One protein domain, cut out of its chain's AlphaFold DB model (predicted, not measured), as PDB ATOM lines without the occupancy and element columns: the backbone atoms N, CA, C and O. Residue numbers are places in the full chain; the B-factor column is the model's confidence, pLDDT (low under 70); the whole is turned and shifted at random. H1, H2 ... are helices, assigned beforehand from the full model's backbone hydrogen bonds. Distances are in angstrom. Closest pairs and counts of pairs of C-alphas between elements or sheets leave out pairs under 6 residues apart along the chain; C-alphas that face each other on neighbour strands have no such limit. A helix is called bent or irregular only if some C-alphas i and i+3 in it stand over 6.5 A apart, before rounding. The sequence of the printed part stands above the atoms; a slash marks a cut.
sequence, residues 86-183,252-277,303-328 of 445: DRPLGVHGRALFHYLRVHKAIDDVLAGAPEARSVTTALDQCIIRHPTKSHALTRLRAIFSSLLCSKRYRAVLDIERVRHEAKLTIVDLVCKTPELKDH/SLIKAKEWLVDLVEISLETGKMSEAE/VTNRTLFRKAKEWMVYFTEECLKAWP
ATOM      1  N   ASP A  86     132.341 215.078 224.211       51.78
ATOM      2  CA  ASP A  86     131.854 216.435 224.495       51.78
ATOM      3  C   ASP A  86     132.588 217.149 225.644       51.78
ATOM      4  O   ASP A  86     132.287 218.306 225.940       51.78
ATOM      5  N   ARG A  87     133.511 216.478 226.358       58.09
ATOM      6  CA  ARG A  87     134.209 217.083 227.510       58.09
ATOM      7  C   ARG A  87     135.710 217.195 227.274       58.09
ATOM      8  O   ARG A  87     136.322 216.239 226.802       58.09
ATOM      9  N   PRO A  88     136.336 218.308 227.697       63.78
ATOM     10  CA  PRO A  88     137.784 218.405 227.687       63.78
ATOM     11  C   PRO A  88     138.368 217.337 228.616       63.78
ATOM     12  O   PRO A  88     138.031 217.289 229.799       63.78
ATOM     13  N   LEU A  89     139.254 216.491 228.085       70.19
ATOM     14  CA  LEU A  89     140.026 215.549 228.895       70.19
ATOM     15  C   LEU A  89     140.855 216.303 229.945       70.19
ATOM     16  O   LEU A  89     141.395 217.383 229.682       70.19
ATOM     17  N   GLY A  90     141.010 215.709 231.120       71.44
ATOM     18  CA  GLY A  90     141.966 216.140 232.125       71.44
ATOM     19  C   GLY A  90     143.410 215.892 231.688       71.44
ATOM     20  O   GLY A  90     143.690 215.222 230.692       71.44
ATOM     21  N   VAL A  91     144.350 216.425 232.468       77.38
ATOM     22  CA  VAL A  91     145.799 216.342 232.212       77.38
ATOM     23  C   VAL A  91     146.265 214.909 231.907       77.38
ATOM     24  O   VAL A  91     146.932 214.679 230.900       77.38
ATOM     25  N   HIS A  92     145.854 213.938 232.727       79.06
ATOM     26  CA  HIS A  92     146.256 212.532 232.600       79.06
ATOM     27  C   HIS A  92     145.703 211.863 231.339       79.06
ATOM     28  O   HIS A  92     146.455 211.211 230.620       79.06
ATOM     29  N   GLY A  93     144.420 212.072 231.021       77.56
ATOM     30  CA  GLY A  93     143.819 211.505 229.812       77.56
ATOM     31  C   GLY A  93     144.486 212.035 228.542       77.56
ATOM     32  O   GLY A  93     144.672 211.305 227.570       77.56
ATOM     33  N   ARG A  94     144.900 213.306 228.548       77.06
ATOM     34  CA  ARG A  94     145.634 213.889 227.420       77.06
ATOM     35  C   ARG A  94     147.032 213.322 227.315       77.06
ATOM     36  O   ARG A  94     147.399 212.906 226.221       77.06
ATOM     37  N   ALA A  95     147.769 213.280 228.424       80.56
ATOM     38  CA  ALA A  95     149.094 212.679 228.460       80.56
ATOM     39  C   ALA A  95     149.047 211.233 227.938       80.56
ATOM     40  O   ALA A  95     149.809 210.874 227.051       80.56
ATOM     41  N   LEU A  96     148.062 210.441 228.361       83.75
ATOM     42  CA  LEU A  96     147.846 209.080 227.877       83.75
ATOM     43  C   LEU A  96     147.737 208.986 226.343       83.75
ATOM     44  O   LEU A  96     148.436 208.188 225.720       83.75
ATOM     45  N   PHE A  97     146.907 209.812 225.702       80.38
ATOM     46  CA  PHE A  97     146.807 209.797 224.238       80.38
ATOM     47  C   PHE A  97     148.061 210.279 223.537       80.38
ATOM     48  O   PHE A  97     148.438 209.740 222.497       80.38
ATOM     49  N   HIS A  98     148.663 211.333 224.075       79.94
ATOM     50  CA  HIS A  98     149.875 211.894 223.509       79.94
ATOM     51  C   HIS A  98     150.999 210.851 223.560       79.94
ATOM     52  O   HIS A  98     151.713 210.655 222.581       79.94
ATOM     53  N   TYR A  99     151.067 210.094 224.653       85.31
ATOM     54  CA  TYR A  99     152.026 209.024 224.859       85.31
ATOM     55  C   TYR A  99     151.808 207.897 223.842       85.31
ATOM     56  O   TYR A  99     152.730 207.545 223.110       85.31
ATOM     57  N   LEU A 100     150.564 207.423 223.685       87.19
ATOM     58  CA  LEU A 100     150.199 206.423 222.671       87.19
ATOM     59  C   LEU A 100     150.559 206.862 221.243       87.19
ATOM     60  O   LEU A 100     151.082 206.067 220.463       87.19
ATOM     61  N   ARG A 101     150.300 208.125 220.885       84.50
ATOM     62  CA  ARG A 101     150.612 208.655 219.548       84.50
ATOM     63  C   ARG A 101     152.112 208.768 219.309       84.50
ATOM     64  O   ARG A 101     152.571 208.409 218.229       84.50
ATOM     65  N   VAL A 102     152.875 209.244 220.291       85.62
ATOM     66  CA  VAL A 102     154.338 209.333 220.177       85.62
ATOM     67  C   VAL A 102     154.948 207.940 220.038       85.62
ATOM     68  O   VAL A 102     155.765 207.737 219.146       85.62
ATOM     69  N   HIS A 103     154.496 206.961 220.823       88.56
ATOM     70  CA  HIS A 103     154.951 205.575 220.693       88.56
ATOM     71  C   HIS A 103     154.587 204.935 219.354       88.56
ATOM     72  O   HIS A 103     155.434 204.271 218.758       88.56
ATOM     73  N   LYS A 104     153.383 205.199 218.833       88.00
ATOM     74  CA  LYS A 104     153.025 204.820 217.464       88.00
ATOM     75  C   LYS A 104     154.015 205.405 216.455       88.00
ATOM     76  O   LYS A 104     154.539 204.680 215.622       88.00
ATOM     77  N   ALA A 105     154.296 206.705 216.546       84.25
ATOM     78  CA  ALA A 105     155.219 207.367 215.633       84.25
ATOM     79  C   ALA A 105     156.648 206.809 215.737       84.25
ATOM     80  O   ALA A 105     157.325 206.696 214.721       84.25
ATOM     81  N   ILE A 106     157.108 206.445 216.937       86.38
ATOM     82  CA  ILE A 106     158.396 205.764 217.132       86.38
ATOM     83  C   ILE A 106     158.388 204.409 216.414       86.38
ATOM     84  O   ILE A 106     159.317 204.119 215.662       86.38
ATOM     85  N   ASP A 107     157.335 203.608 216.584       86.75
ATOM     86  CA  ASP A 107     157.197 202.306 215.921       86.75
ATOM     87  C   ASP A 107     157.144 202.450 214.389       86.75
ATOM     88  O   ASP A 107     157.850 201.742 213.674       86.75
ATOM     89  N   ASP A 108     156.422 203.454 213.881       84.44
ATOM     90  CA  ASP A 108     156.362 203.806 212.457       84.44
ATOM     91  C   ASP A 108     157.748 204.203 211.907       84.44
ATOM     92  O   ASP A 108     158.132 203.790 210.807       84.44
ATOM     93  N   VAL A 109     158.541 204.973 212.666       83.94
ATOM     94  CA  VAL A 109     159.926 205.333 212.297       83.94
ATOM     95  C   VAL A 109     160.805 204.086 212.202       83.94
ATOM     96  O   VAL A 109     161.598 203.956 211.262       83.94
ATOM     97  N   LEU A 110     160.674 203.173 213.164       82.56
ATOM     98  CA  LEU A 110     161.456 201.940 213.230       82.56
ATOM     99  C   LEU A 110     161.051 200.947 212.134       82.56
ATOM    100  O   LEU A 110     161.924 200.321 211.533       82.56
ATOM    101  N   ALA A 111     159.763 200.886 211.792       81.94
ATOM    102  CA  ALA A 111     159.234 200.120 210.665       81.94
ATOM    103  C   ALA A 111     159.607 200.712 209.289       81.94
ATOM    104  O   ALA A 111     159.384 200.078 208.257       81.94
ATOM    105  N   GLY A 112     160.179 201.922 209.244       77.00
ATOM    106  CA  GLY A 112     160.535 202.603 207.996       77.00
ATOM    107  C   GLY A 112     159.326 203.181 207.260       77.00
ATOM    108  O   GLY A 112     159.361 203.350 206.038       77.00
ATOM    109  N   ALA A 113     158.249 203.494 207.981       78.06
ATOM    110  CA  ALA A 113     157.077 204.114 207.395       78.06
ATOM    111  C   ALA A 113     157.425 205.521 206.863       78.06
ATOM    112  O   ALA A 113     158.095 206.309 207.535       78.06
ATOM    113  N   PRO A 114     156.947 205.892 205.664       68.12
ATOM    114  CA  PRO A 114     157.197 207.215 205.079       68.12
ATOM    115  C   PRO A 114     156.584 208.354 205.912       68.12
ATOM    116  O   PRO A 114     157.034 209.496 205.858       68.12
ATOM    117  N   GLU A 115     155.579 208.026 206.718       68.31
ATOM    118  CA  GLU A 115     154.819 208.935 207.575       68.31
ATOM    119  C   GLU A 115     155.647 209.475 208.744       68.31
ATOM    120  O   GLU A 115     155.387 210.573 209.226       68.31
ATOM    121  N   ALA A 116     156.708 208.768 209.123       69.31
ATOM    122  CA  ALA A 116     157.649 209.172 210.157       69.31
ATOM    123  C   ALA A 116     158.247 210.572 209.918       69.31
ATOM    124  O   ALA A 116     158.414 211.356 210.851       69.31
ATOM    125  N   ARG A 117     158.514 210.925 208.652       72.75
ATOM    126  CA  ARG A 117     159.069 212.241 208.285       72.75
ATOM    127  C   ARG A 117     158.076 213.380 208.508       72.75
ATOM    128  O   ARG A 117     158.489 214.503 208.786       72.75
ATOM    129  N   SER A 118     156.776 213.089 208.423       78.19
ATOM    130  CA  SER A 118     155.729 214.093 208.641       78.19
ATOM    131  C   SER A 118     155.710 214.600 210.086       78.19
ATOM    132  O   SER A 118     155.448 215.780 210.302       78.19
ATOM    133  N   VAL A 119     156.084 213.754 211.056       78.62
ATOM    134  CA  VAL A 119     156.167 214.115 212.481       78.62
ATOM    135  C   VAL A 119     157.279 215.130 212.721       78.62
ATOM    136  O   VAL A 119     157.052 216.155 213.361       78.62
ATOM    137  N   THR A 120     158.471 214.897 212.162       77.50
ATOM    138  CA  THR A 120     159.579 215.855 212.270       77.50
ATOM    139  C   THR A 120     159.267 217.172 211.584       77.50
ATOM    140  O   THR A 120     159.460 218.216 212.194       77.50
ATOM    141  N   THR A 121     158.693 217.136 210.377       78.38
ATOM    142  CA  THR A 121     158.300 218.356 209.658       78.38
ATOM    143  C   THR A 121     157.217 219.138 210.407       78.38
ATOM    144  O   THR A 121     157.242 220.366 210.414       78.38
ATOM    145  N   ALA A 122     156.283 218.457 211.074       78.50
ATOM    146  CA  ALA A 122     155.298 219.109 211.930       78.50
ATOM    147  C   ALA A 122     155.954 219.788 213.140       78.50
ATOM    148  O   ALA A 122     155.648 220.941 213.432       78.50
ATOM    149  N   LEU A 123     156.893 219.107 213.809       76.31
ATOM    150  CA  LEU A 123     157.656 219.670 214.926       76.31
ATOM    151  C   LEU A 123     158.492 220.883 214.494       76.31
ATOM    152  O   LEU A 123     158.477 221.900 215.187       76.31
ATOM    153  N   ASP A 124     159.165 220.806 213.340       77.44
ATOM    154  CA  ASP A 124     159.872 221.926 212.706       77.44
ATOM    155  C   ASP A 124     158.954 223.146 212.574       77.44
ATOM    156  O   ASP A 124     159.264 224.235 213.060       77.44
ATOM    157  N   GLN A 125     157.791 222.951 211.951       77.19
ATOM    158  CA  GLN A 125     156.841 224.027 211.692       77.19
ATOM    159  C   GLN A 125     156.219 224.579 212.979       77.19
ATOM    160  O   GLN A 125     156.008 225.787 213.074       77.19
ATOM    161  N   CYS A 126     155.957 223.740 213.984       71.62
ATOM    162  CA  CYS A 126     155.466 224.184 215.288       71.62
ATOM    163  C   CYS A 126     156.496 225.037 216.036       71.62
ATOM    164  O   CYS A 126     156.120 226.063 216.598       71.62
ATOM    165  N   ILE A 127     157.779 224.658 216.007       73.19
ATOM    166  CA  ILE A 127     158.862 225.434 216.632       73.19
ATOM    167  C   ILE A 127     159.044 226.783 215.923       73.19
ATOM    168  O   ILE A 127     159.206 227.804 216.586       73.19
ATOM    169  N   ILE A 128     158.969 226.806 214.587       76.06
ATOM    170  CA  ILE A 128     159.077 228.045 213.799       76.06
ATOM    171  C   ILE A 128     157.893 228.983 214.079       76.06
ATOM    172  O   ILE A 128     158.091 230.182 214.263       76.06
ATOM    173  N   ARG A 129     156.660 228.455 214.117       68.75
ATOM    174  CA  ARG A 129     155.439 229.256 214.335       68.75
ATOM    175  C   ARG A 129     155.278 229.739 215.773       68.75
ATOM    176  O   ARG A 129     154.709 230.804 215.994       68.75
ATOM    177  N   HIS A 130     155.763 228.969 216.740       63.03
ATOM    178  CA  HIS A 130     155.673 229.291 218.159       63.03
ATOM    179  C   HIS A 130     157.069 229.224 218.794       63.03
ATOM    180  O   HIS A 130     157.376 228.266 219.504       63.03
ATOM    181  N   PRO A 131     157.917 230.254 218.596       55.84
ATOM    182  CA  PRO A 131     159.282 230.291 219.130       55.84
ATOM    183  C   PRO A 131     159.334 230.417 220.661       55.84
ATOM    184  O   PRO A 131     160.416 230.442 221.250       55.84
ATOM    185  N   THR A 132     158.179 230.486 221.337       55.00
ATOM    186  CA  THR A 132     158.096 230.267 222.782       55.00
ATOM    187  C   THR A 132     158.759 228.930 223.094       55.00
ATOM    188  O   THR A 132     158.319 227.907 222.576       55.00
ATOM    189  N   LYS A 133     159.830 228.953 223.895       59.28
ATOM    190  CA  LYS A 133     160.731 227.828 224.196       59.28
ATOM    191  C   LYS A 133     159.995 226.644 224.844       59.28
ATOM    192  O   LYS A 133     160.147 226.395 226.035       59.28
ATOM    193  N   SER A 134     159.192 225.905 224.085       69.44
ATOM    194  CA  SER A 134     158.590 224.663 224.558       69.44
ATOM    195  C   SER A 134     159.686 223.608 224.596       69.44
ATOM    196  O   SER A 134     160.007 222.975 223.589       69.44
ATOM    197  N   HIS A 135     160.293 223.453 225.771       76.56
ATOM    198  CA  HIS A 135     161.370 222.498 226.010       76.56
ATOM    199  C   HIS A 135     160.952 221.069 225.623       76.56
ATOM    200  O   HIS A 135     161.726 220.341 224.999       76.56
ATOM    201  N   ALA A 136     159.689 220.712 225.877       77.62
ATOM    202  CA  ALA A 136     159.082 219.449 225.466       77.62
ATOM    203  C   ALA A 136     159.131 219.216 223.941       77.62
ATOM    204  O   ALA A 136     159.548 218.145 223.498       77.62
ATOM    205  N   LEU A 137     158.752 220.207 223.122       78.06
ATOM    206  CA  LEU A 137     158.776 220.071 221.657       78.06
ATOM    207  C   LEU A 137     160.206 219.945 221.122       78.06
ATOM    208  O   LEU A 137     160.458 219.137 220.225       78.06
ATOM    209  N   THR A 138     161.151 220.691 221.697       81.62
ATOM    210  CA  THR A 138     162.574 220.596 221.341       81.62
ATOM    211  C   THR A 138     163.145 219.216 221.670       81.62
ATOM    212  O   THR A 138     163.851 218.636 220.845       81.62
ATOM    213  N   ARG A 139     162.799 218.648 222.832       85.25
ATOM    214  CA  ARG A 139     163.208 217.286 223.216       85.25
ATOM    215  C   ARG A 139     162.589 216.218 222.320       85.25
ATOM    216  O   ARG A 139     163.315 215.368 221.815       85.25
ATOM    217  N   LEU A 140     161.291 216.304 222.020       83.50
ATOM    218  CA  LEU A 140     160.648 215.393 221.063       83.50
ATOM    219  C   LEU A 140     161.305 215.466 219.686       83.50
ATOM    220  O   LEU A 140     161.582 214.431 219.081       83.50
ATOM    221  N   ARG A 141     161.616 216.671 219.199       83.75
ATOM    222  CA  ARG A 141     162.363 216.846 217.948       83.75
ATOM    223  C   ARG A 141     163.712 216.136 218.012       83.75
ATOM    224  O   ARG A 141     164.061 215.455 217.049       83.75
ATOM    225  N   ALA A 142     164.462 216.285 219.103       84.69
ATOM    226  CA  ALA A 142     165.753 215.626 219.271       84.69
ATOM    227  C   ALA A 142     165.622 214.094 219.229       84.69
ATOM    228  O   ALA A 142     166.371 213.451 218.494       84.69
ATOM    229  N   ILE A 143     164.625 213.529 219.920       85.75
ATOM    230  CA  ILE A 143     164.313 212.089 219.915       85.75
ATOM    231  C   ILE A 143     163.967 211.599 218.500       85.75
ATOM    232  O   ILE A 143     164.559 210.644 218.000       85.75
ATOM    233  N   PHE A 144     163.039 212.260 217.804       84.94
ATOM    234  CA  PHE A 144     162.669 211.842 216.449       84.94
ATOM    235  C   PHE A 144     163.814 212.029 215.449       84.94
ATOM    236  O   PHE A 144     163.990 211.201 214.558       84.94
ATOM    237  N   SER A 145     164.629 213.075 215.606       83.31
ATOM    238  CA  SER A 145     165.798 213.315 214.752       83.31
ATOM    239  C   SER A 145     166.884 212.264 214.978       83.31
ATOM    240  O   SER A 145     167.465 211.777 214.008       83.31
ATOM    241  N   SER A 146     167.145 211.864 216.228       84.75
ATOM    242  CA  SER A 146     168.113 210.806 216.537       84.75
ATOM    243  C   SER A 146     167.648 209.464 215.971       84.75
ATOM    244  O   SER A 146     168.422 208.793 215.285       84.75
ATOM    245  N   LEU A 147     166.365 209.128 216.140       84.38
ATOM    246  CA  LEU A 147     165.750 207.950 215.536       84.38
ATOM    247  C   LEU A 147     165.828 208.004 214.008       84.38
ATOM    248  O   LEU A 147     166.186 207.009 213.387       84.38
ATOM    249  N   LEU A 148     165.530 209.130 213.359       82.50
ATOM    250  CA  LEU A 148     165.511 209.221 211.895       82.50
ATOM    251  C   LEU A 148     166.906 209.191 211.259       82.50
ATOM    252  O   LEU A 148     167.082 208.530 210.235       82.50
ATOM    253  N   CYS A 149     167.880 209.860 211.871       79.06
ATOM    254  CA  CYS A 149     169.197 210.082 211.276       79.06
ATOM    255  C   CYS A 149     170.251 209.056 211.719       79.06
ATOM    256  O   CYS A 149     171.170 208.762 210.955       79.06
ATOM    257  N   SER A 150     170.140 208.479 212.923       81.38
ATOM    258  CA  SER A 150     171.158 207.574 213.465       81.38
ATOM    259  C   SER A 150     170.767 206.104 213.324       81.38
ATOM    260  O   SER A 150     169.975 205.559 214.094       81.38
ATOM    261  N   LYS A 151     171.405 205.409 212.374       78.94
ATOM    262  CA  LYS A 151     171.289 203.944 212.248       78.94
ATOM    263  C   LYS A 151     171.808 203.216 213.492       78.94
ATOM    264  O   LYS A 151     171.234 202.207 213.885       78.94
ATOM    265  N   ARG A 152     172.867 203.743 214.121       76.31
ATOM    266  CA  ARG A 152     173.461 203.180 215.345       76.31
ATOM    267  C   ARG A 152     172.479 203.232 216.514       76.31
ATOM    268  O   ARG A 152     172.377 202.260 217.245       76.31
ATOM    269  N   TYR A 153     171.724 204.323 216.643       76.00
ATOM    270  CA  TYR A 153     170.724 204.467 217.701       76.00
ATOM    271  C   TYR A 153     169.608 203.420 217.575       76.00
ATOM    272  O   TYR A 153     169.265 202.774 218.557       76.00
ATOM    273  N   ARG A 154     169.115 203.158 216.354       78.94
ATOM    274  CA  ARG A 154     168.124 202.091 216.118       78.94
ATOM    275  C   ARG A 154     168.664 200.691 216.393       78.94
ATOM    276  O   ARG A 154     167.916 199.841 216.843       78.94
ATOM    277  N   ALA A 155     169.939 200.449 216.090       77.50
ATOM    278  CA  ALA A 155     170.552 199.131 216.248       77.50
ATOM    279  C   ALA A 155     170.737 198.719 217.719       77.50
ATOM    280  O   ALA A 155     170.811 197.531 218.008       77.50
ATOM    281  N   VAL A 156     170.828 199.692 218.626       83.25
ATOM    282  CA  VAL A 156     171.001 199.472 220.071       83.25
ATOM    283  C   VAL A 156     169.653 199.446 220.808       83.25
ATOM    284  O   VAL A 156     169.589 199.031 221.961       83.25
ATOM    285  N   LEU A 157     168.572 199.879 220.159       85.19
ATOM    286  CA  LEU A 157     167.252 199.971 220.768       85.19
ATOM    287  C   LEU A 157     166.500 198.639 220.648       85.19
ATOM    288  O   LEU A 157     166.163 198.203 219.547       85.19
ATOM    289  N   ASP A 158     166.183 198.027 221.785       86.12
ATOM    290  CA  ASP A 158     165.280 196.886 221.862       86.12
ATOM    291  C   ASP A 158     163.828 197.347 221.971       86.12
ATOM    292  O   ASP A 158     163.356 197.823 223.005       86.12
ATOM    293  N   ILE A 159     163.113 197.171 220.867       84.81
ATOM    294  CA  ILE A 159     161.720 197.576 220.701       84.81
ATOM    295  C   ILE A 159     160.806 196.840 221.686       84.81
ATOM    296  O   ILE A 159     159.833 197.427 222.159       84.81
ATOM    297  N   GLU A 160     161.101 195.583 222.021       86.56
ATOM    298  CA  GLU A 160     160.261 194.804 222.932       86.56
ATOM    299  C   GLU A 160     160.348 195.354 224.358       86.56
ATOM    300  O   GLU A 160     159.314 195.531 225.008       86.56
ATOM    301  N   ARG A 161     161.552 195.733 224.810       87.00
ATOM    302  CA  ARG A 161     161.751 196.430 226.092       87.00
ATOM    303  C   ARG A 161     161.050 197.789 226.123       87.00
ATOM    304  O   ARG A 161     160.323 198.058 227.079       87.00
ATOM    305  N   VAL A 162     161.175 198.598 225.063       88.25
ATOM    306  CA  VAL A 162     160.472 199.897 224.961       88.25
ATOM    307  C   VAL A 162     158.955 199.710 225.071       88.25
ATOM    308  O   VAL A 162     158.283 200.447 225.790       88.25
ATOM    309  N   ARG A 163     158.393 198.714 224.372       90.12
ATOM    310  CA  ARG A 163     156.952 198.413 224.420       90.12
ATOM    311  C   ARG A 163     156.512 197.926 225.794       90.12
ATOM    312  O   ARG A 163     155.444 198.323 226.258       90.12
ATOM    313  N   HIS A 164     157.322 197.097 226.445       89.00
ATOM    314  CA  HIS A 164     157.021 196.597 227.779       89.00
ATOM    315  C   HIS A 164     156.941 197.737 228.802       89.00
ATOM    316  O   HIS A 164     155.968 197.810 229.555       89.00
ATOM    317  N   GLU A 165     157.906 198.658 228.783       90.19
ATOM    318  CA  GLU A 165     157.898 199.829 229.667       90.19
ATOM    319  C   GLU A 165     156.731 200.772 229.341       90.19
ATOM    320  O   GLU A 165     156.024 201.257 230.232       90.19
ATOM    321  N   ALA A 166     156.448 200.962 228.048       90.31
ATOM    322  CA  ALA A 166     155.304 201.745 227.604       90.31
ATOM    323  C   ALA A 166     153.978 201.156 228.091       90.31
ATOM    324  O   ALA A 166     153.107 201.895 228.552       90.31
ATOM    325  N   LYS A 167     153.819 199.829 228.061       91.50
ATOM    326  CA  LYS A 167     152.648 199.151 228.629       91.50
ATOM    327  C   LYS A 167     152.484 199.473 230.112       91.50
ATOM    328  O   LYS A 167     151.373 199.812 230.518       91.50
ATOM    329  N   LEU A 168     153.544 199.350 230.913       90.12
ATOM    330  CA  LEU A 168     153.480 199.614 232.356       90.12
ATOM    331  C   LEU A 168     153.043 201.057 232.623       90.12
ATOM    332  O   LEU A 168     152.098 201.294 233.380       90.12
ATOM    333  N   THR A 169     153.655 201.997 231.906       89.88
ATOM    334  CA  THR A 169     153.330 203.423 231.980       89.88
ATOM    335  C   THR A 169     151.883 203.697 231.570       89.88
ATOM    336  O   THR A 169     151.171 204.439 232.245       89.88
ATOM    337  N   ILE A 170     151.396 203.072 230.495       89.75
ATOM    338  CA  ILE A 170     150.016 203.259 230.036       89.75
ATOM    339  C   ILE A 170     149.014 202.700 231.047       89.75
ATOM    340  O   ILE A 170     148.010 203.353 231.331       89.75
ATOM    341  N   VAL A 171     149.264 201.514 231.604       88.94
ATOM    342  CA  VAL A 171     148.378 200.924 232.619       88.94
ATOM    343  C   VAL A 171     148.279 201.838 233.844       88.94
ATOM    344  O   VAL A 171     147.175 202.071 234.343       88.94
ATOM    345  N   ASP A 172     149.401 202.410 234.284       89.12
ATOM    346  CA  ASP A 172     149.437 203.386 235.374       89.12
ATOM    347  C   ASP A 172     148.675 204.680 235.023       89.12
ATOM    348  O   ASP A 172     147.802 205.124 235.779       89.12
ATOM    349  N   LEU A 173     148.907 205.239 233.831       86.50
ATOM    350  CA  LEU A 173     148.211 206.432 233.339       86.50
ATOM    351  C   LEU A 173     146.696 206.234 233.258       86.50
ATOM    352  O   LEU A 173     145.932 207.110 233.674       86.50
ATOM    353  N   VAL A 174     146.236 205.080 232.770       87.00
ATOM    354  CA  VAL A 174     144.805 204.745 232.708       87.00
ATOM    355  C   VAL A 174     144.202 204.689 234.113       87.00
ATOM    356  O   VAL A 174     143.105 205.205 234.329       87.00
ATOM    357  N   CYS A 175     144.922 204.133 235.091       85.00
ATOM    358  CA  CYS A 175     144.470 204.080 236.482       85.00
ATOM    359  C   CYS A 175     144.367 205.471 237.131       85.00
ATOM    360  O   CYS A 175     143.456 205.712 237.930       85.00
ATOM    361  N   LYS A 176     145.271 206.389 236.769       84.25
ATOM    362  CA  LYS A 176     145.291 207.784 237.242       84.25
ATOM    363  C   LYS A 176     144.278 208.686 236.532       84.25
ATOM    364  O   LYS A 176     143.942 209.746 237.055       84.25
ATOM    365  N   THR A 177     143.755 208.268 235.380       83.44
ATOM    366  CA  THR A 177     142.798 209.033 234.570       83.44
ATOM    367  C   THR A 177     141.379 208.921 235.159       83.44
ATOM    368  O   THR A 177     140.764 207.848 235.092       83.44
ATOM    369  N   PRO A 178     140.818 209.992 235.759       77.00
ATOM    370  CA  PRO A 178     139.519 209.923 236.432       77.00
ATOM    371  C   PRO A 178     138.359 209.600 235.481       77.00
ATOM    372  O   PRO A 178     137.411 208.931 235.889       77.00
ATOM    373  N   GLU A 179     138.450 210.005 234.216       81.12
ATOM    374  CA  GLU A 179     137.437 209.788 233.179       81.12
ATOM    375  C   GLU A 179     137.233 208.298 232.882       81.12
ATOM    376  O   GLU A 179     136.115 207.855 232.632       81.12
ATOM    377  N   LEU A 180     138.299 207.500 232.971       81.81
ATOM    378  CA  LEU A 180     138.273 206.065 232.678       81.81
ATOM    379  C   LEU A 180     137.913 205.220 233.905       81.81
ATOM    380  O   LEU A 180     137.520 204.055 233.785       81.81
ATOM    381  N   LYS A 181     137.995 205.806 235.104       80.75
ATOM    382  CA  LYS A 181     137.804 205.108 236.383       80.75
ATOM    383  C   LYS A 181     136.447 204.421 236.488       80.75
ATOM    384  O   LYS A 181     136.348 203.313 237.022       80.75
ATOM    385  N   ASP A 182     135.403 205.043 235.955       75.38
ATOM    386  CA  ASP A 182     134.052 204.484 235.986       75.38
ATOM    387  C   ASP A 182     133.839 203.355 234.976       75.38
ATOM    388  O   ASP A 182     132.967 202.509 235.200       75.38
ATOM    389  N   HIS A 183     134.652 203.285 233.921       77.44
ATOM    390  CA  HIS A 183     134.616 202.230 232.904       77.44
ATOM    391  C   HIS A 183     135.364 200.966 233.343       77.44
ATOM    392  O   HIS A 183     135.016 199.874 232.903       77.44
ATOM    393  N   SER A 252     149.685 224.333 233.497       70.44
ATOM    394  CA  SER A 252     149.407 222.920 233.798       70.44
ATOM    395  C   SER A 252     149.538 222.033 232.556       70.44
ATOM    396  O   SER A 252     149.988 220.892 232.649       70.44
ATOM    397  N   LEU A 253     149.208 222.581 231.385       70.50
ATOM    398  CA  LEU A 253     149.314 221.899 230.099       70.50
ATOM    399  C   LEU A 253     150.763 221.808 229.620       70.50
ATOM    400  O   LEU A 253     151.169 220.761 229.119       70.50
ATOM    401  N   ILE A 254     151.555 222.862 229.822       73.00
ATOM    402  CA  ILE A 254     152.996 222.845 229.545       73.00
ATOM    403  C   ILE A 254     153.682 221.785 230.413       73.00
ATOM    404  O   ILE A 254     154.361 220.910 229.879       73.00
ATOM    405  N   LYS A 255     153.420 221.780 231.727       74.94
ATOM    406  CA  LYS A 255     153.974 220.777 232.656       74.94
ATOM    407  C   LYS A 255     153.553 219.353 232.297       74.94
ATOM    408  O   LYS A 255     154.362 218.436 232.369       74.94
ATOM    409  N   ALA A 256     152.305 219.161 231.869       73.94
ATOM    410  CA  ALA A 256     151.822 217.866 231.400       73.94
ATOM    411  C   ALA A 256     152.575 217.370 230.158       73.94
ATOM    412  O   ALA A 256     152.881 216.183 230.058       73.94
ATOM    413  N   LYS A 257     152.866 218.276 229.216       76.31
ATOM    414  CA  LYS A 257     153.653 217.967 228.018       76.31
ATOM    415  C   LYS A 257     155.095 217.626 228.379       76.31
ATOM    416  O   LYS A 257     155.619 216.662 227.841       76.31
ATOM    417  N   GLU A 258     155.725 218.368 229.285       81.56
ATOM    418  CA  GLU A 258     157.090 218.071 229.745       81.56
ATOM    419  C   GLU A 258     157.171 216.710 230.430       81.56
ATOM    420  O   GLU A 258     157.951 215.861 230.004       81.56
ATOM    421  N   TRP A 259     156.281 216.469 231.392       83.06
ATOM    422  CA  TRP A 259     156.181 215.192 232.088       83.06
ATOM    423  C   TRP A 259     155.964 214.015 231.129       83.06
ATOM    424  O   TRP A 259     156.558 212.952 231.285       83.06
ATOM    425  N   LEU A 260     155.147 214.198 230.092       86.00
ATOM    426  CA  LEU A 260     154.955 213.178 229.069       86.00
ATOM    427  C   LEU A 260     156.233 212.860 228.298       86.00
ATOM    428  O   LEU A 260     156.489 211.698 227.989       86.00
ATOM    429  N   VAL A 261     157.006 213.885 227.943       85.44
ATOM    430  CA  VAL A 261     158.268 213.681 227.230       85.44
ATOM    431  C   VAL A 261     159.260 212.936 228.114       85.44
ATOM    432  O   VAL A 261     159.946 212.053 227.606       85.44
ATOM    433  N   ASP A 262     159.264 213.198 229.424       87.44
ATOM    434  CA  ASP A 262     160.057 212.418 230.380       87.44
ATOM    435  C   ASP A 262     159.657 210.937 230.368       87.44
ATOM    436  O   ASP A 262     160.522 210.069 230.295       87.44
ATOM    437  N   LEU A 263     158.355 210.627 230.356       88.12
ATOM    438  CA  LEU A 263     157.875 209.240 230.264       88.12
ATOM    439  C   LEU A 263     158.312 208.553 228.962       88.12
ATOM    440  O   LEU A 263     158.652 207.367 228.965       88.12
ATOM    441  N   VAL A 264     158.297 209.275 227.837       87.69
ATOM    442  CA  VAL A 264     158.771 208.741 226.549       87.69
ATOM    443  C   VAL A 264     160.274 208.479 226.612       87.69
ATOM    444  O   VAL A 264     160.734 207.431 226.168       87.69
ATOM    445  N   GLU A 265     161.051 209.384 227.197       88.50
ATOM    446  CA  GLU A 265     162.493 209.199 227.338       88.50
ATOM    447  C   GLU A 265     162.827 208.006 228.240       88.50
ATOM    448  O   GLU A 265     163.622 207.164 227.835       88.50
ATOM    449  N   ILE A 266     162.138 207.841 229.376       88.25
ATOM    450  CA  ILE A 266     162.287 206.670 230.260       88.25
ATOM    451  C   ILE A 266     162.049 205.364 229.491       88.25
ATOM    452  O   ILE A 266     162.841 204.424 229.584       88.25
ATOM    453  N   SER A 267     160.995 205.310 228.674       87.44
ATOM    454  CA  SER A 267     160.706 204.122 227.864       87.44
ATOM    455  C   SER A 267     161.773 203.834 226.801       87.44
ATOM    456  O   SER A 267     162.018 202.680 226.468       87.44
ATOM    457  N   LEU A 268     162.440 204.866 226.274       86.75
ATOM    458  CA  LEU A 268     163.520 204.702 225.303       86.75
ATOM    459  C   LEU A 268     164.839 204.319 225.978       86.75
ATOM    460  O   LEU A 268     165.559 203.486 225.438       86.75
ATOM    461  N   GLU A 269     165.148 204.889 227.143       86.19
ATOM    462  CA  GLU A 269     166.350 204.557 227.919       86.19
ATOM    463  C   GLU A 269     166.322 203.111 228.418       86.19
ATOM    464  O   GLU A 269     167.309 202.397 228.268       86.19
ATOM    465  N   THR A 270     165.180 202.637 228.920       83.25
ATOM    466  CA  THR A 270     164.993 201.223 229.308       83.25
ATOM    467  C   THR A 270     165.159 200.257 228.131       83.25
ATOM    468  O   THR A 270     165.573 199.112 228.310       83.25
ATOM    469  N   GLY A 271     164.876 200.725 226.915       78.88
ATOM    470  CA  GLY A 271     165.088 199.980 225.681       78.88
ATOM    471  C   GLY A 271     166.529 199.958 225.172       78.88
ATOM    472  O   GLY A 271     166.824 199.174 224.272       78.88
ATOM    473  N   LYS A 272     167.441 200.797 225.680       84.00
ATOM    474  CA  LYS A 272     168.828 200.801 225.199       84.00
ATOM    475  C   LYS A 272     169.582 199.597 225.748       84.00
ATOM    476  O   LYS A 272     169.757 199.451 226.954       84.00
ATOM    477  N   MET A 273     170.079 198.765 224.841       74.69
ATOM    478  CA  MET A 273     170.973 197.664 225.181       74.69
ATOM    479  C   MET A 273     172.330 198.205 225.636       74.69
ATOM    480  O   MET A 273     172.911 199.090 225.003       74.69
ATOM    481  N   SER A 274     172.857 197.655 226.727       68.38
ATOM    482  CA  SER A 274     174.216 197.957 227.179       68.38
ATOM    483  C   SER A 274     175.260 197.370 226.213       68.38
ATOM    484  O   SER A 274     175.017 196.362 225.545       68.38
ATOM    485  N   GLU A 275     176.461 197.959 226.143       57.28
ATOM    486  CA  GLU A 275     177.558 197.413 225.315       57.28
ATOM    487  C   GLU A 275     177.941 195.968 225.716       57.28
ATOM    488  O   GLU A 275     178.387 195.176 224.880       57.28
ATOM    489  N   ALA A 276     177.681 195.584 226.972       56.88
ATOM    490  CA  ALA A 276     177.857 194.223 227.479       56.88
ATOM    491  C   ALA A 276     176.818 193.224 226.918       56.88
ATOM    492  O   ALA A 276     177.151 192.075 226.633       56.88
ATOM    493  N   GLU A 277     175.572 193.648 226.695       58.41
ATOM    494  CA  GLU A 277     174.526 192.807 226.085       58.41
ATOM    495  C   GLU A 277     174.741 192.653 224.567       58.41
ATOM    496  O   GLU A 277     174.496 191.585 223.996       58.41
ATOM    497  N   VAL A 303     156.021 208.533 198.927       51.38
ATOM    498  CA  VAL A 303     154.696 209.033 199.269       51.38
ATOM    499  C   VAL A 303     154.601 210.460 198.752       51.38
ATOM    500  O   VAL A 303     155.533 211.247 198.904       51.38
ATOM    501  N   THR A 304     153.493 210.793 198.090       55.84
ATOM    502  CA  THR A 304     153.322 212.109 197.468       55.84
ATOM    503  C   THR A 304     153.375 213.215 198.526       55.84
ATOM    504  O   THR A 304     152.789 213.087 199.608       55.84
ATOM    505  N   ASN A 305     154.032 214.335 198.202       59.50
ATOM    506  CA  ASN A 305     154.209 215.475 199.116       59.50
ATOM    507  C   ASN A 305     152.886 215.957 199.741       59.50
ATOM    508  O   ASN A 305     152.866 216.360 200.899       59.50
ATOM    509  N   ARG A 306     151.757 215.829 199.026       61.88
ATOM    510  CA  ARG A 306     150.415 216.185 199.526       61.88
ATOM    511  C   ARG A 306     149.965 215.337 200.720       61.88
ATOM    512  O   ARG A 306     149.420 215.870 201.680       61.88
ATOM    513  N   THR A 307     150.198 214.027 200.683       66.56
ATOM    514  CA  THR A 307     149.815 213.134 201.792       66.56
ATOM    515  C   THR A 307     150.686 213.329 203.031       66.56
ATOM    516  O   THR A 307     150.151 213.361 204.138       66.56
ATOM    517  N   LEU A 308     151.993 213.548 202.855       62.81
ATOM    518  CA  LEU A 308     152.891 213.905 203.959       62.81
ATOM    519  C   LEU A 308     152.524 215.259 204.565       62.81
ATOM    520  O   LEU A 308     152.526 215.393 205.783       62.81
ATOM    521  N   PHE A 309     152.154 216.231 203.731       64.88
ATOM    522  CA  PHE A 309     151.710 217.545 204.184       64.88
ATOM    523  C   PHE A 309     150.419 217.470 205.007       64.88
ATOM    524  O   PHE A 309     150.334 218.081 206.070       64.88
ATOM    525  N   ARG A 310     149.433 216.672 204.571       69.75
ATOM    526  CA  ARG A 310     148.204 216.440 205.347       69.75
ATOM    527  C   ARG A 310     148.512 215.826 206.714       69.75
ATOM    528  O   ARG A 310     148.046 216.346 207.721       69.75
ATOM    529  N   LYS A 311     149.358 214.792 206.752       69.94
ATOM    530  CA  LYS A 311     149.780 214.167 208.016       69.94
ATOM    531  C   LYS A 311     150.566 215.126 208.901       69.94
ATOM    532  O   LYS A 311     150.303 215.205 210.092       69.94
ATOM    533  N   ALA A 312     151.468 215.918 208.329       67.81
ATOM    534  CA  ALA A 312     152.191 216.937 209.079       67.81
ATOM    535  C   ALA A 312     151.220 217.955 209.698       67.81
ATOM    536  O   ALA A 312     151.356 218.290 210.868       67.81
ATOM    537  N   LYS A 313     150.184 218.378 208.965       68.31
ATOM    538  CA  LYS A 313     149.147 219.274 209.490       68.31
ATOM    539  C   LYS A 313     148.361 218.645 210.649       68.31
ATOM    540  O   LYS A 313     148.135 219.322 211.647       68.31
ATOM    541  N   GLU A 314     147.995 217.367 210.553       69.31
ATOM    542  CA  GLU A 314     147.354 216.618 211.651       69.31
ATOM    543  C   GLU A 314     148.239 216.598 212.910       69.31
ATOM    544  O   GLU A 314     147.767 216.861 214.018       69.31
ATOM    545  N   TRP A 315     149.543 216.363 212.739       70.06
ATOM    546  CA  TRP A 315     150.523 216.406 213.825       70.06
ATOM    547  C   TRP A 315     150.726 217.813 214.392       70.06
ATOM    548  O   TRP A 315     150.858 217.972 215.602       70.06
ATOM    549  N   MET A 316     150.701 218.851 213.557       66.69
ATOM    550  CA  MET A 316     150.809 220.234 214.021       66.69
ATOM    551  C   MET A 316     149.641 220.631 214.917       66.69
ATOM    552  O   MET A 316     149.871 221.211 215.971       66.69
ATOM    553  N   VAL A 317     148.409 220.280 214.531       65.75
ATOM    554  CA  VAL A 317     147.203 220.509 215.352       65.75
ATOM    555  C   VAL A 317     147.331 219.831 216.718       65.75
ATOM    556  O   VAL A 317     146.854 220.343 217.725       65.75
ATOM    557  N   TYR A 318     148.002 218.682 216.761       63.91
ATOM    558  CA  TYR A 318     148.279 217.957 217.993       63.91
ATOM    559  C   TYR A 318     149.368 218.619 218.860       63.91
ATOM    560  O   TYR A 318     149.261 218.623 220.086       63.91
ATOM    561  N   PHE A 319     150.411 219.195 218.255       65.62
ATOM    562  CA  PHE A 319     151.511 219.820 218.995       65.62
ATOM    563  C   PHE A 319     151.183 221.232 219.512       65.62
ATOM    564  O   PHE A 319     151.718 221.631 220.557       65.62
ATOM    565  N   THR A 320     150.302 221.981 218.839       61.91
ATOM    566  CA  THR A 320     149.916 223.343 219.242       61.91
ATOM    567  C   THR A 320     149.058 223.362 220.514       61.91
ATOM    568  O   THR A 320     148.355 222.413 220.853       61.91
ATOM    569  N   GLU A 321     149.167 224.438 221.298       52.53
ATOM    570  CA  GLU A 321     148.468 224.566 222.589       52.53
ATOM    571  C   GLU A 321     146.963 224.861 222.454       52.53
ATOM    572  O   GLU A 321     146.210 224.634 223.399       52.53
ATOM    573  N   GLU A 322     146.505 225.318 221.286       45.66
ATOM    574  CA  GLU A 322     145.150 225.859 221.088       45.66
ATOM    575  C   GLU A 322     144.044 224.795 220.962       45.66
ATOM    576  O   GLU A 322     142.901 225.054 221.336       45.66
ATOM    577  N   CYS A 323     144.349 223.567 220.530       43.47
ATOM    578  CA  CYS A 323     143.322 222.537 220.294       43.47
ATOM    579  C   CYS A 323     143.074 221.594 221.476       43.47
ATOM    580  O   CYS A 323     142.365 220.597 221.358       43.47
ATOM    581  N   LEU A 324     143.541 221.941 222.675       42.69
ATOM    582  CA  LEU A 324     143.138 221.218 223.881       42.69
ATOM    583  C   LEU A 324     141.634 221.398 224.202       42.69
ATOM    584  O   LEU A 324     141.104 220.687 225.055       42.69
ATOM    585  N   LYS A 325     140.901 222.272 223.498       34.12
ATOM    586  CA  LYS A 325     139.444 222.429 223.653       34.12
ATOM    587  C   LYS A 325     138.568 221.669 222.651       34.12
ATOM    588  O   LYS A 325     137.374 221.582 222.908       34.12
ATOM    589  N   ALA A 326     139.099 221.082 221.582       29.56
ATOM    590  CA  ALA A 326     138.259 220.403 220.598       29.56
ATOM    591  C   ALA A 326     138.935 219.138 220.077       29.56
ATOM    592  O   ALA A 326     139.996 219.185 219.457       29.56
ATOM    593  N   TRP A 327     138.291 218.003 220.326       35.03
ATOM    594  CA  TRP A 327     138.424 216.852 219.449       35.03
ATOM    595  C   TRP A 327     137.858 217.261 218.084       35.03
ATOM    596  O   TRP A 327     136.711 217.703 218.051       35.03
ATOM    597  N   PRO A 328     138.585 217.159 216.964       40.00
ATOM    598  CA  PRO A 328     137.929 217.228 215.680       40.00
ATOM    599  C   PRO A 328     137.424 215.827 215.353       40.00
ATOM    600  O   PRO A 328     138.214 214.900 215.145       40.00
TER     601      PRO A 328
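Overview. This is residues 86 to 183, 252 to 277 and 303 to 328 of the 445 residues of an uncharacterized protein of Triticum turgidum subsp. durum (UniProt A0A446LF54). A four-helix bundle of H1, H3, H5 and H7, with H1 nearest the middle, forms the body; H2 folds back beside H3, and H8 crosses H2 on the side away from H7. The short H4 lies at one end, between H3 and H5 along the chain, and the short H6 and H9 lie towards the other end. The printed part has 150 residues with nine named helices, H1 to H9 in order, and no named strand; its class is all helix. It is compact, with a radius of gyration of the C-alphas of 15.8 A, and spans 48 by 37 by 28 A.

Along the chain. H1, the longest helix, takes residues 91 to 110 and runs 28.5 A from C-alpha 91 at (145.799, 216.342, 232.212) to C-alpha 110 at (161.456, 201.940, 213.230). H7, residues 252 to 270, measures 27.1 A, and H5, residues 159 to 176, 25.5 A. H3 is residues 135 to 149, 20.8 A; H2 is residues 116 to 129, 20.6 A; H8 is residues 305 to 319, 20.5 A. The short helices are H4, residues 151 to 156, H6, residues 178 to 183, and H9, residues 322 to 325, which ends at (139.444, 222.429, 223.653). H9 is irregular, with C-alphas 322 and 325 7.1 A apart, and H6 only just so, with C-alphas 179 and 182 6.9 A apart.

Arrangement. H1 and H3 are the hubs, touching four helices each. H1 touches H5 at a shallow tilt of 13 degrees, opposite ways; their closest C-alphas, Leu 96 and Leu 173, are 6.1 A apart. H1 touches H7 at a steep tilt of 40 degrees, closest at the C-alphas of Ala 95 and Leu 260, 5.9 A. With residues 106 to 110 alone H1 touches H3, at a shallow tilt of 18 degrees, closest at the C-alphas of Val 109 and Leu 148, 6.8 A. H3 and H5 are apart. H2 and H3 form a helical hairpin, closest at the C-alphas of Leu 123 and Arg 141, 6.3 A. H8 touches H2 at a steep tilt of 58 degrees, closest at the C-alphas of Ser 118 and Ala 312, 4.6 A. H4 touches H3, and H6 touches H5, only at the corner and only just, each with 3 pairs of C-alphas within 8 A; the closest are Leu 147 and Arg 154, 6.3 A, and Val 174 and Leu 180, 6.7 A. H9 touches no helix. Every O i to N i+4 pair is within hydrogen-bond range in H1, H3, H4, H5, H7 and H8; H2 has 9 of 10, H6 0 of 2 with 2 of 3 O i to N i+3 pairs, and H9 is too short for such a pair.

Size, cuts and confidence. The C-alphas farthest apart, Asp 86 and Ala 276, are 51.2 A apart. Residues 184 to 251 and 278 to 302 are not printed; the C-alpha gaps are 25.4 A and 37.1 A. The links printed whole are tight. Mean pLDDT of the printed part is 75.6; 41 residues are under 70, among them 303 to 314 and 316 to 328.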